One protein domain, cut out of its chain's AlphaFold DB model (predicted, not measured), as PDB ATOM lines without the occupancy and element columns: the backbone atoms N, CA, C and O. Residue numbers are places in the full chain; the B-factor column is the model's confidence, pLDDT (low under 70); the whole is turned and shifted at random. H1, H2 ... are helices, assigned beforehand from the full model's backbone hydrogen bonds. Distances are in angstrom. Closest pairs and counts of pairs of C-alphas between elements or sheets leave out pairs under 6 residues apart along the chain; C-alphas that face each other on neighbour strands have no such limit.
ATOM      1  N   ALA A 205     336.503 256.094 383.414       94.56
ATOM      2  CA  ALA A 205     335.472 256.986 383.943       94.56
ATOM      3  C   ALA A 205     335.828 257.509 385.344       94.56
ATOM      4  O   ALA A 205     335.508 258.649 385.699       94.56
ATOM      5  N   LYS A 206     336.497 256.680 386.153       95.62
ATOM      6  CA  LYS A 206     337.006 257.089 387.465       95.62
ATOM      7  C   LYS A 206     338.151 258.081 387.295       95.62
ATOM      8  O   LYS A 206     338.145 259.112 387.965       95.62
ATOM      9  N   ASP A 207     339.068 257.795 386.377       94.06
ATOM     10  CA  ASP A 207     340.222 258.647 386.101       94.06
ATOM     11  C   ASP A 207     339.787 260.008 385.545       94.06
ATOM     12  O   ASP A 207     340.217 261.046 386.048       94.06
ATOM     13  N   LEU A 208     338.824 260.028 384.620       95.25
ATOM     14  CA  LEU A 208     338.213 261.255 384.112       95.25
ATOM     15  C   LEU A 208     337.570 262.064 385.235       95.25
ATOM     16  O   LEU A 208     337.782 263.271 385.308       95.25
ATOM     17  N   LYS A 209     336.833 261.425 386.153       95.50
ATOM     18  CA  LYS A 209     336.255 262.135 387.301       95.50
ATOM     19  C   LYS A 209     337.336 262.709 388.214       95.50
ATOM     20  O   LYS A 209     337.183 263.837 388.676       95.50
ATOM     21  N   THR A 210     338.428 261.980 388.459       94.69
ATOM     22  CA  THR A 210     339.557 262.515 389.240       94.69
ATOM     23  C   THR A 210     340.210 263.707 388.547       94.69
ATOM     24  O   THR A 210     340.422 264.743 389.179       94.69
ATOM     25  N   LEU A 211     340.410 263.618 387.232       95.31
ATOM     26  CA  LEU A 211     340.975 264.684 386.420       95.31
ATOM     27  C   LEU A 211     340.049 265.910 386.366       95.31
ATOM     28  O   LEU A 211     340.513 267.044 386.454       95.31
ATOM     29  N   GLN A 212     338.735 265.698 386.299       95.88
ATOM     30  CA  GLN A 212     337.725 266.753 386.360       95.88
ATOM     31  C   GLN A 212     337.741 267.465 387.715       95.88
ATOM     32  O   GLN A 212     337.751 268.694 387.757       95.88
ATOM     33  N   THR A 213     337.807 266.717 388.823       95.69
ATOM     34  CA  THR A 213     337.944 267.326 390.155       95.69
ATOM     35  C   THR A 213     339.248 268.110 390.290       95.69
ATOM     36  O   THR A 213     339.244 269.214 390.829       95.69
ATOM     37  N   PHE A 214     340.340 267.597 389.719       95.56
ATOM     38  CA  PHE A 214     341.626 268.286 389.683       95.56
ATOM     39  C   PHE A 214     341.563 269.597 388.884       95.56
ATOM     40  O   PHE A 214     342.029 270.631 389.368       95.56
ATOM     41  N   ALA A 215     340.943 269.585 387.701       94.50
ATOM     42  CA  ALA A 215     340.748 270.774 386.876       94.50
ATOM     43  C   ALA A 215     339.935 271.852 387.610       94.50
ATOM     44  O   ALA A 215     340.306 273.026 387.610       94.50
ATOM     45  N   TRP A 216     338.862 271.455 388.301       93.75
ATOM     46  CA  TRP A 216     338.062 272.371 389.119       93.75
ATOM     47  C   TRP A 216     338.856 272.975 390.277       93.75
ATOM     48  O   TRP A 216     338.757 274.179 390.518       93.75
ATOM     49  N   ASP A 217     339.675 272.176 390.959       94.06
ATOM     50  CA  ASP A 217     340.524 272.659 392.048       94.06
ATOM     51  C   ASP A 217     341.596 273.640 391.557       94.06
ATOM     52  O   ASP A 217     341.867 274.642 392.226       94.06
ATOM     53  N   LEU A 218     342.202 273.379 390.393       92.06
ATOM     54  CA  LEU A 218     343.140 274.307 389.758       92.06
ATOM     55  C   LEU A 218     342.455 275.614 389.366       92.06
ATOM     56  O   LEU A 218     342.928 276.684 389.750       92.06
ATOM     57  N   ASN A 219     341.318 275.532 388.677       90.88
ATOM     58  CA  ASN A 219     340.581 276.715 388.258       90.88
ATOM     59  C   ASN A 219     340.165 277.565 389.471       90.88
ATOM     60  O   ASN A 219     340.368 278.777 389.475       90.88
ATOM     61  N   LYS A 220     339.690 276.934 390.555       90.88
ATOM     62  CA  LYS A 220     339.321 277.624 391.801       90.88
ATOM     63  C   LYS A 220     340.509 278.351 392.443       90.88
ATOM     64  O   LYS A 220     340.344 279.469 392.931       90.88
ATOM     65  N   LYS A 221     341.709 277.756 392.431       90.12
ATOM     66  CA  LYS A 221     342.938 278.408 392.925       90.12
ATOM     67  C   LYS A 221     343.330 279.601 392.058       90.12
ATOM     68  O   LYS A 221     343.595 280.677 392.591       90.12
ATOM     69  N   ASN A 222     343.312 279.431 390.740       88.56
ATOM     70  CA  ASN A 222     343.664 280.493 389.800       88.56
ATOM     71  C   ASN A 222     342.629 281.629 389.822       88.56
ATOM     72  O   ASN A 222     342.975 282.796 389.662       88.56
ATOM     73  N   GLU A 223     341.354 281.328 390.064       85.50
ATOM     74  CA  GLU A 223     340.306 282.330 390.271       85.50
ATOM     75  C   GLU A 223     340.525 283.133 391.564       85.50
ATOM     76  O   GLU A 223     340.396 284.356 391.553       85.50
ATOM     77  N   GLN A 224     340.898 282.482 392.673       86.50
ATOM     78  CA  GLN A 224     341.233 283.182 393.920       86.50
ATOM     79  C   GLN A 224     342.421 284.130 393.735       86.50
ATOM     80  O   GLN A 224     342.343 285.279 394.160       86.50
ATOM     81  N   GLN A 225     343.475 283.681 393.045       85.06
ATOM     82  CA  GLN A 225     344.636 284.518 392.724       85.06
ATOM     83  C   GLN A 225     344.252 285.719 391.851       85.06
ATOM     84  O   GLN A 225     344.648 286.849 392.145       85.06
ATOM     85  N   ARG A 226     343.418 285.501 390.825       81.44
ATOM     86  CA  ARG A 226     342.869 286.576 389.986       81.44
ATOM     87  C   ARG A 226     342.059 287.577 390.805       81.44
ATOM     88  O   ARG A 226     342.268 288.772 390.654       81.44
ATOM     89  N   LYS A 227     341.197 287.114 391.716       82.06
ATOM     90  CA  LYS A 227     340.418 287.988 392.611       82.06
ATOM     91  C   LYS A 227     341.309 288.798 393.551       82.06
ATOM     92  O   LYS A 227     341.057 289.985 393.726       82.06
ATOM     93  N   THR A 228     342.356 288.201 394.125       81.62
ATOM     94  CA  THR A 228     343.315 288.940 394.965       81.62
ATOM     95  C   THR A 228     344.121 289.965 394.168       81.62
ATOM     96  O   THR A 228     344.358 291.057 394.668       81.62
ATOM     97  N   ALA A 229     344.496 289.649 392.923       76.62
ATOM     98  CA  ALA A 229     345.212 290.572 392.045       76.62
ATOM     99  C   ALA A 229     344.310 291.717 391.552       76.62
ATOM    100  O   ALA A 229     344.710 292.873 391.609       76.62
ATOM    101  N   GLN A 230     343.067 291.422 391.160       70.75
ATOM    102  CA  GLN A 230     342.077 292.430 390.762       70.75
ATOM    103  C   GLN A 230     341.645 293.327 391.927       70.75
ATOM    104  O   GLN A 230     341.369 294.501 391.721       70.75
ATOM    105  N   ASN A 247     342.564 277.719 379.677       83.75
ATOM    106  CA  ASN A 247     343.684 276.789 379.888       83.75
ATOM    107  C   ASN A 247     343.529 275.877 381.119       83.75
ATOM    108  O   ASN A 247     344.305 274.933 381.299       83.75
ATOM    109  N   ASP A 248     342.556 276.169 381.984       84.31
ATOM    110  CA  ASP A 248     342.219 275.347 383.148       84.31
ATOM    111  C   ASP A 248     340.909 274.563 382.966       84.31
ATOM    112  O   ASP A 248     340.464 273.865 383.879       84.31
ATOM    113  N   SER A 249     340.283 274.644 381.787       88.31
ATOM    114  CA  SER A 249     339.116 273.828 381.458       88.31
ATOM    115  C   SER A 249     339.549 272.475 380.898       88.31
ATOM    116  O   SER A 249     340.294 272.402 379.916       88.31
ATOM    117  N   LEU A 250     339.028 271.400 381.499       91.69
ATOM    118  CA  LEU A 250     339.242 270.032 381.028       91.69
ATOM    119  C   LEU A 250     338.686 269.821 379.611       91.69
ATOM    120  O   LEU A 250     339.297 269.119 378.816       91.69
ATOM    121  N   GLU A 251     337.547 270.438 379.293       91.25
ATOM    122  CA  GLU A 251     336.892 270.295 377.987       91.25
ATOM    123  C   GLU A 251     337.612 271.095 376.895       91.25
ATOM    124  O   GLU A 251     337.671 270.656 375.750       91.25
ATOM    125  N   ALA A 252     338.200 272.245 377.244       92.12
ATOM    126  CA  ALA A 252     338.917 273.079 376.281       92.12
ATOM    127  C   ALA A 252     340.346 272.579 376.019       92.12
ATOM    128  O   ALA A 252     340.829 272.650 374.892       92.12
ATOM    129  N   THR A 253     341.034 272.084 377.054       93.00
ATOM    130  CA  THR A 253     342.439 271.650 376.962       93.00
ATOM    131  C   THR A 253     342.681 270.320 377.698       93.00
ATOM    132  O   THR A 253     343.414 270.266 378.692       93.00
ATOM    133  N   PRO A 254     342.110 269.200 377.211       93.56
ATOM    134  CA  PRO A 254     342.144 267.918 377.921       93.56
ATOM    135  C   PRO A 254     343.567 267.383 378.127       93.56
ATOM    136  O   PRO A 254     343.924 266.954 379.225       93.56
ATOM    137  N   THR A 255     344.411 267.467 377.097       94.06
ATOM    138  CA  THR A 255     345.803 266.996 377.150       94.06
ATOM    139  C   THR A 255     346.669 267.844 378.079       94.06
ATOM    140  O   THR A 255     347.523 267.319 378.786       94.06
ATOM    141  N   LEU A 256     346.448 269.161 378.117       94.31
ATOM    142  CA  LEU A 256     347.183 270.033 379.032       94.31
ATOM    143  C   LEU A 256     346.843 269.685 380.482       94.31
ATOM    144  O   LEU A 256     347.728 269.609 381.332       94.31
ATOM    145  N   MET A 257     345.562 269.437 380.753       93.19
ATOM    146  CA  MET A 257     345.101 269.079 382.085       93.19
ATOM    147  C   MET A 257     345.644 267.721 382.534       93.19
ATOM    148  O   MET A 257     346.087 267.594 383.674       93.19
ATOM    149  N   SER A 258     345.679 266.725 381.644       94.56
ATOM    150  CA  SER A 258     346.245 265.410 381.964       94.56
ATOM    151  C   SER A 258     347.751 265.473 382.238       94.56
ATOM    152  O   SER A 258     348.232 264.834 383.176       94.56
ATOM    153  N   ILE A 259     348.501 266.293 381.490       95.75
ATOM    154  CA  ILE A 259     349.928 266.537 381.746       95.75
ATOM    155  C   ILE A 259     350.121 267.220 383.105       95.75
ATOM    156  O   ILE A 259     350.887 266.714 383.924       95.75
ATOM    157  N   LYS A 260     349.379 268.303 383.387       94.75
ATOM    158  CA  LYS A 260     349.424 269.010 384.681       94.75
ATOM    159  C   LYS A 260     349.101 268.074 385.854       94.75
ATOM    160  O   LYS A 260     349.754 268.133 386.897       94.75
ATOM    161  N   GLU A 261     348.107 267.199 385.702       95.56
ATOM    162  CA  GLU A 261     347.735 266.224 386.734       95.56
ATOM    163  C   GLU A 261     348.861 265.208 386.970       95.56
ATOM    164  O   GLU A 261     349.214 264.911 388.116       95.56
ATOM    165  N   ARG A 262     349.467 264.703 385.889       96.31
ATOM    166  CA  ARG A 262     350.603 263.780 385.956       96.31
ATOM    167  C   ARG A 262     351.798 264.413 386.665       96.31
ATOM    168  O   ARG A 262     352.330 263.809 387.597       96.31
ATOM    169  N   GLU A 263     352.165 265.637 386.295       96.50
ATOM    170  CA  GLU A 263     353.243 266.397 386.937       96.50
ATOM    171  C   GLU A 263     352.975 266.600 388.435       96.50
ATOM    172  O   GLU A 263     353.858 266.393 389.272       96.50
ATOM    173  N   GLN A 264     351.735 266.933 388.811       94.81
ATOM    174  CA  GLN A 264     351.374 267.100 390.216       94.81
ATOM    175  C   GLN A 264     351.458 265.778 390.994       94.81
ATOM    176  O   GLN A 264     351.966 265.759 392.121       94.81
ATOM    177  N   LYS A 265     350.994 264.668 390.409       94.62
ATOM    178  CA  LYS A 265     351.100 263.325 391.001       94.62
ATOM    179  C   LYS A 265     352.566 262.921 391.189       94.62
ATOM    180  O   LYS A 265     352.920 262.408 392.251       94.62
ATOM    181  N   GLU A 266     353.428 263.178 390.207       96.44
ATOM    182  CA  GLU A 266     354.875 262.926 390.293       96.44
ATOM    183  C   GLU A 266     355.529 263.772 391.401       96.44
ATOM    184  O   GLU A 266     356.216 263.227 392.272       96.44
ATOM    185  N   ALA A 267     355.229 265.072 391.466       96.81
ATOM    186  CA  ALA A 267     355.725 265.959 392.517       96.81
ATOM    187  C   ALA A 267     355.233 265.549 393.920       96.81
ATOM    188  O   ALA A 267     355.983 265.611 394.899       96.81
ATOM    189  N   ALA A 268     353.979 265.101 394.044       95.62
ATOM    190  CA  ALA A 268     353.428 264.597 395.300       95.62
ATOM    191  C   ALA A 268     354.124 263.302 395.751       95.62
ATOM    192  O   ALA A 268     354.481 263.177 396.927       95.62
ATOM    193  N   LYS A 269     354.392 262.373 394.821       96.12
ATOM    194  CA  LYS A 269     355.168 261.152 395.092       96.12
ATOM    195  C   LYS A 269     356.569 261.493 395.592       96.12
ATOM    196  O   LYS A 269     356.957 261.006 396.653       96.12
ATOM    197  N   GLN A 270     357.289 262.387 394.915       96.12
ATOM    198  CA  GLN A 270     358.623 262.823 395.347       96.12
ATOM    199  C   GLN A 270     358.602 263.442 396.753       96.12
ATOM    200  O   GLN A 270     359.419 263.078 397.600       96.12
ATOM    201  N   LYS A 271     357.620 264.303 397.054       96.38
ATOM    202  CA  LYS A 271     357.434 264.870 398.401       96.38
ATOM    203  C   LYS A 271     357.143 263.794 399.448       96.38
ATOM    204  O   LYS A 271     357.655 263.887 400.560       96.38
ATOM    205  N   SER A 272     356.341 262.780 399.121       95.25
ATOM    206  CA  SER A 272     356.059 261.667 400.038       95.25
ATOM    207  C   SER A 272     357.313 260.832 400.335       95.25
ATOM    208  O   SER A 272     357.570 260.517 401.495       95.25
ATOM    209  N   ILE A 273     358.146 260.573 399.320       95.31
ATOM    210  CA  ILE A 273     359.426 259.865 399.455       95.31
ATOM    211  C   ILE A 273     360.393 260.682 400.313       95.31
ATOM    212  O   ILE A 273     360.988 260.142 401.241       95.31
ATOM    213  N   ALA A 274     360.514 261.986 400.059       95.50
ATOM    214  CA  ALA A 274     361.367 262.874 400.844       95.50
ATOM    215  C   ALA A 274     360.920 262.959 402.315       95.50
ATOM    216  O   ALA A 274     361.754 262.899 403.215       95.50
ATOM    217  N   LYS A 275     359.605 263.034 402.576       93.88
ATOM    218  CA  LYS A 275     359.053 262.973 403.940       93.88
ATOM    219  C   LYS A 275     359.362 261.639 404.613       93.88
ATOM    220  O   LYS A 275     359.787 261.640 405.761       93.88
ATOM    221  N   ARG A 276     359.176 260.520 403.902       92.25
ATOM    222  CA  ARG A 276     359.493 259.181 404.415       92.25
ATOM    223  C   ARG A 276     360.974 259.067 404.780       92.25
ATOM    224  O   ARG A 276     361.257 258.620 405.881       92.25
ATOM    225  N   ARG A 277     361.882 259.523 403.908       91.62
ATOM    226  CA  ARG A 277     363.332 259.570 404.180       91.62
ATOM    227  C   ARG A 277     363.639 260.392 405.429       91.62
ATOM    228  O   ARG A 277     364.203 259.866 406.370       91.62
ATOM    229  N   LYS A 278     363.124 261.623 405.503       92.25
ATOM    230  CA  LYS A 278     363.332 262.501 406.663       92.25
ATOM    231  C   LYS A 278     362.838 261.886 407.980       92.25
ATOM    232  O   LYS A 278     363.455 262.093 409.017       92.25
ATOM    233  N   ILE A 279     361.717 261.163 407.964       89.06
ATOM    234  CA  ILE A 279     361.215 260.448 409.150       89.06
ATOM    235  C   ILE A 279     362.163 259.300 409.518       89.06
ATOM    236  O   ILE A 279     362.465 259.120 410.693       89.06
ATOM    237  N   LEU A 280     362.646 258.552 408.529       88.62
ATOM    238  CA  LEU A 280     363.567 257.434 408.736       88.62
ATOM    239  C   LEU A 280     364.895 257.901 409.359       88.62
ATOM    240  O   LEU A 280     365.369 257.264 410.300       88.62
ATOM    241  N   ASP A 281     365.399 259.063 408.930       88.12
ATOM    242  CA  ASP A 281     366.589 259.714 409.495       88.12
ATOM    243  C   ASP A 281     366.381 260.122 410.967       88.12
ATOM    244  O   ASP A 281     367.269 259.956 411.799       88.12
ATOM    245  N   ILE A 282     365.195 260.642 411.311       88.62
ATOM    246  CA  ILE A 282     364.873 261.112 412.673       88.62
ATOM    247  C   ILE A 282     364.712 259.944 413.652       88.62
ATOM    248  O   ILE A 282     365.131 260.045 414.803       88.62
ATOM    249  N   TYR A 283     364.094 258.845 413.214       84.69
ATOM    250  CA  TYR A 283     363.786 257.696 414.072       84.69
ATOM    251  C   TYR A 283     364.812 256.556 413.965       84.69
ATOM    252  O   TYR A 283     364.590 255.480 414.517       84.69
ATOM    253  N   GLY A 284     365.955 256.794 413.311       69.38
ATOM    254  CA  GLY A 284     367.113 255.894 413.339       69.38
ATOM    255  C   GLY A 284     366.935 254.584 412.567       69.38
ATOM    256  O   GLY A 284     367.511 253.570 412.959       69.38
ATOM    257  N   GLY A 285     366.152 254.587 411.483       61.09
ATOM    258  CA  GLY A 285     365.873 253.389 410.678       61.09
ATOM    259  C   GLY A 285     367.085 252.806 409.935       61.09
ATOM    260  O   GLY A 285     367.064 251.633 409.577       61.09
ATOM    261  N   ASP A 286     368.166 253.574 409.775       55.97
ATOM    262  CA  ASP A 286     369.375 253.144 409.049       55.97
ATOM    263  C   ASP A 286     370.166 252.014 409.732       55.97
ATOM    264  O   ASP A 286     371.029 251.404 409.105       55.97
ATOM    265  N   LYS A 287     369.880 251.680 411.001       53.72
ATOM    266  CA  LYS A 287     370.538 250.543 411.669       53.72
ATOM    267  C   LYS A 287     369.923 249.179 411.339       53.72
ATOM    268  O   LYS A 287     370.604 248.182 411.519       53.72
ATOM    269  N   ALA A 288     368.684 249.107 410.844       52.91
ATOM    270  CA  ALA A 288     368.041 247.816 410.570       52.91
ATOM    271  C   ALA A 288     368.402 247.238 409.186       52.91
ATOM    272  O   ALA A 288     368.553 246.025 409.049       52.91
ATOM    273  N   ASP A 289     368.600 248.089 408.173       53.41
ATOM    274  CA  ASP A 289     368.895 247.632 406.804       53.41
ATOM    275  C   ASP A 289     370.400 247.378 406.563       53.41
ATOM    276  O   ASP A 289     370.767 246.595 405.681       53.41
ATOM    277  N   ALA A 290     371.287 247.968 407.377       51.16
ATOM    278  CA  ALA A 290     372.725 247.683 407.348       51.16
ATOM    279  C   ALA A 290     373.063 246.279 407.899       51.16
ATOM    280  O   ALA A 290     373.923 245.593 407.342       51.16
TER     281      ALA A 290
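What this domain is: This is residues 205 to 230 and 247 to 290 of the 300 residues of the protein "Pre-mRNA-splicing factor SLU7" of Candida orthopsilosis (strain 90-125) (UniProt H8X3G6). Two long helices, H1 and H2, meet at about a right angle as a lopsided T: H2 starts beside the first half of H1 and runs far out from it as the long stem, while the last part of H1 makes one arm. The small helix H3 sits at the far end of the stem, after a tight turn. The printed part has 70 residues with three named helices, in the order H1, H2, H3, and no named strand; the class is all helix. The whole is extended, with a radius of gyration of the C-alphas of 17.9 A, and spans 52 by 34 by 16 A.

Where its parts are: H1, residues 205 to 230, begins at C-alpha 205 (335.472, 256.986, 383.943) and is 36.7 A long from first to last C-alpha. H2, residues 254 to 282, begins at C-alpha 254 (342.144, 267.918, 377.921) and is 42.1 A long. H3, residues 286 to 290, is 6.6 A long and ends at C-alpha 290 (372.725, 247.683, 407.348).

How they stand to each other: H1 touches H2 with residues 211 to 215 alone, and H2 touches H1 with residues 257 to 261 alone. Their closest C-alphas, of Ala 215 and Met 257, are 6.7 A apart. Their lines are about perpendicular, at 88 degrees. H2 and H3 are close but not clearly touching, the closest C-alphas being those of Leu 280 and Asp 286, 7.2 A apart. H1 and H3 are apart. In H1 and H2 every O i to N i+4 pair is within hydrogen-bond range; in H3 it is 0 of 1, and 0 of 2 for O i to N i+3.

The domain as a whole: The C-alphas farthest apart, of Gln 230 and Ala 290, are 56.7 A apart. Residues 223 to 230 of H1, 265 to 276 of H2, and 278 to 284, of which 278 to 282 belong to H2, stand free. Residues 231 to 246 are not printed, and C-alphas 230 and 247 are 19.1 A apart across this cut, which lies in the link from H1 to H2. The link from H2 to H3 is tight. The mean pLDDT of the printed part is 88.1; residues 284 to 290 are under 70.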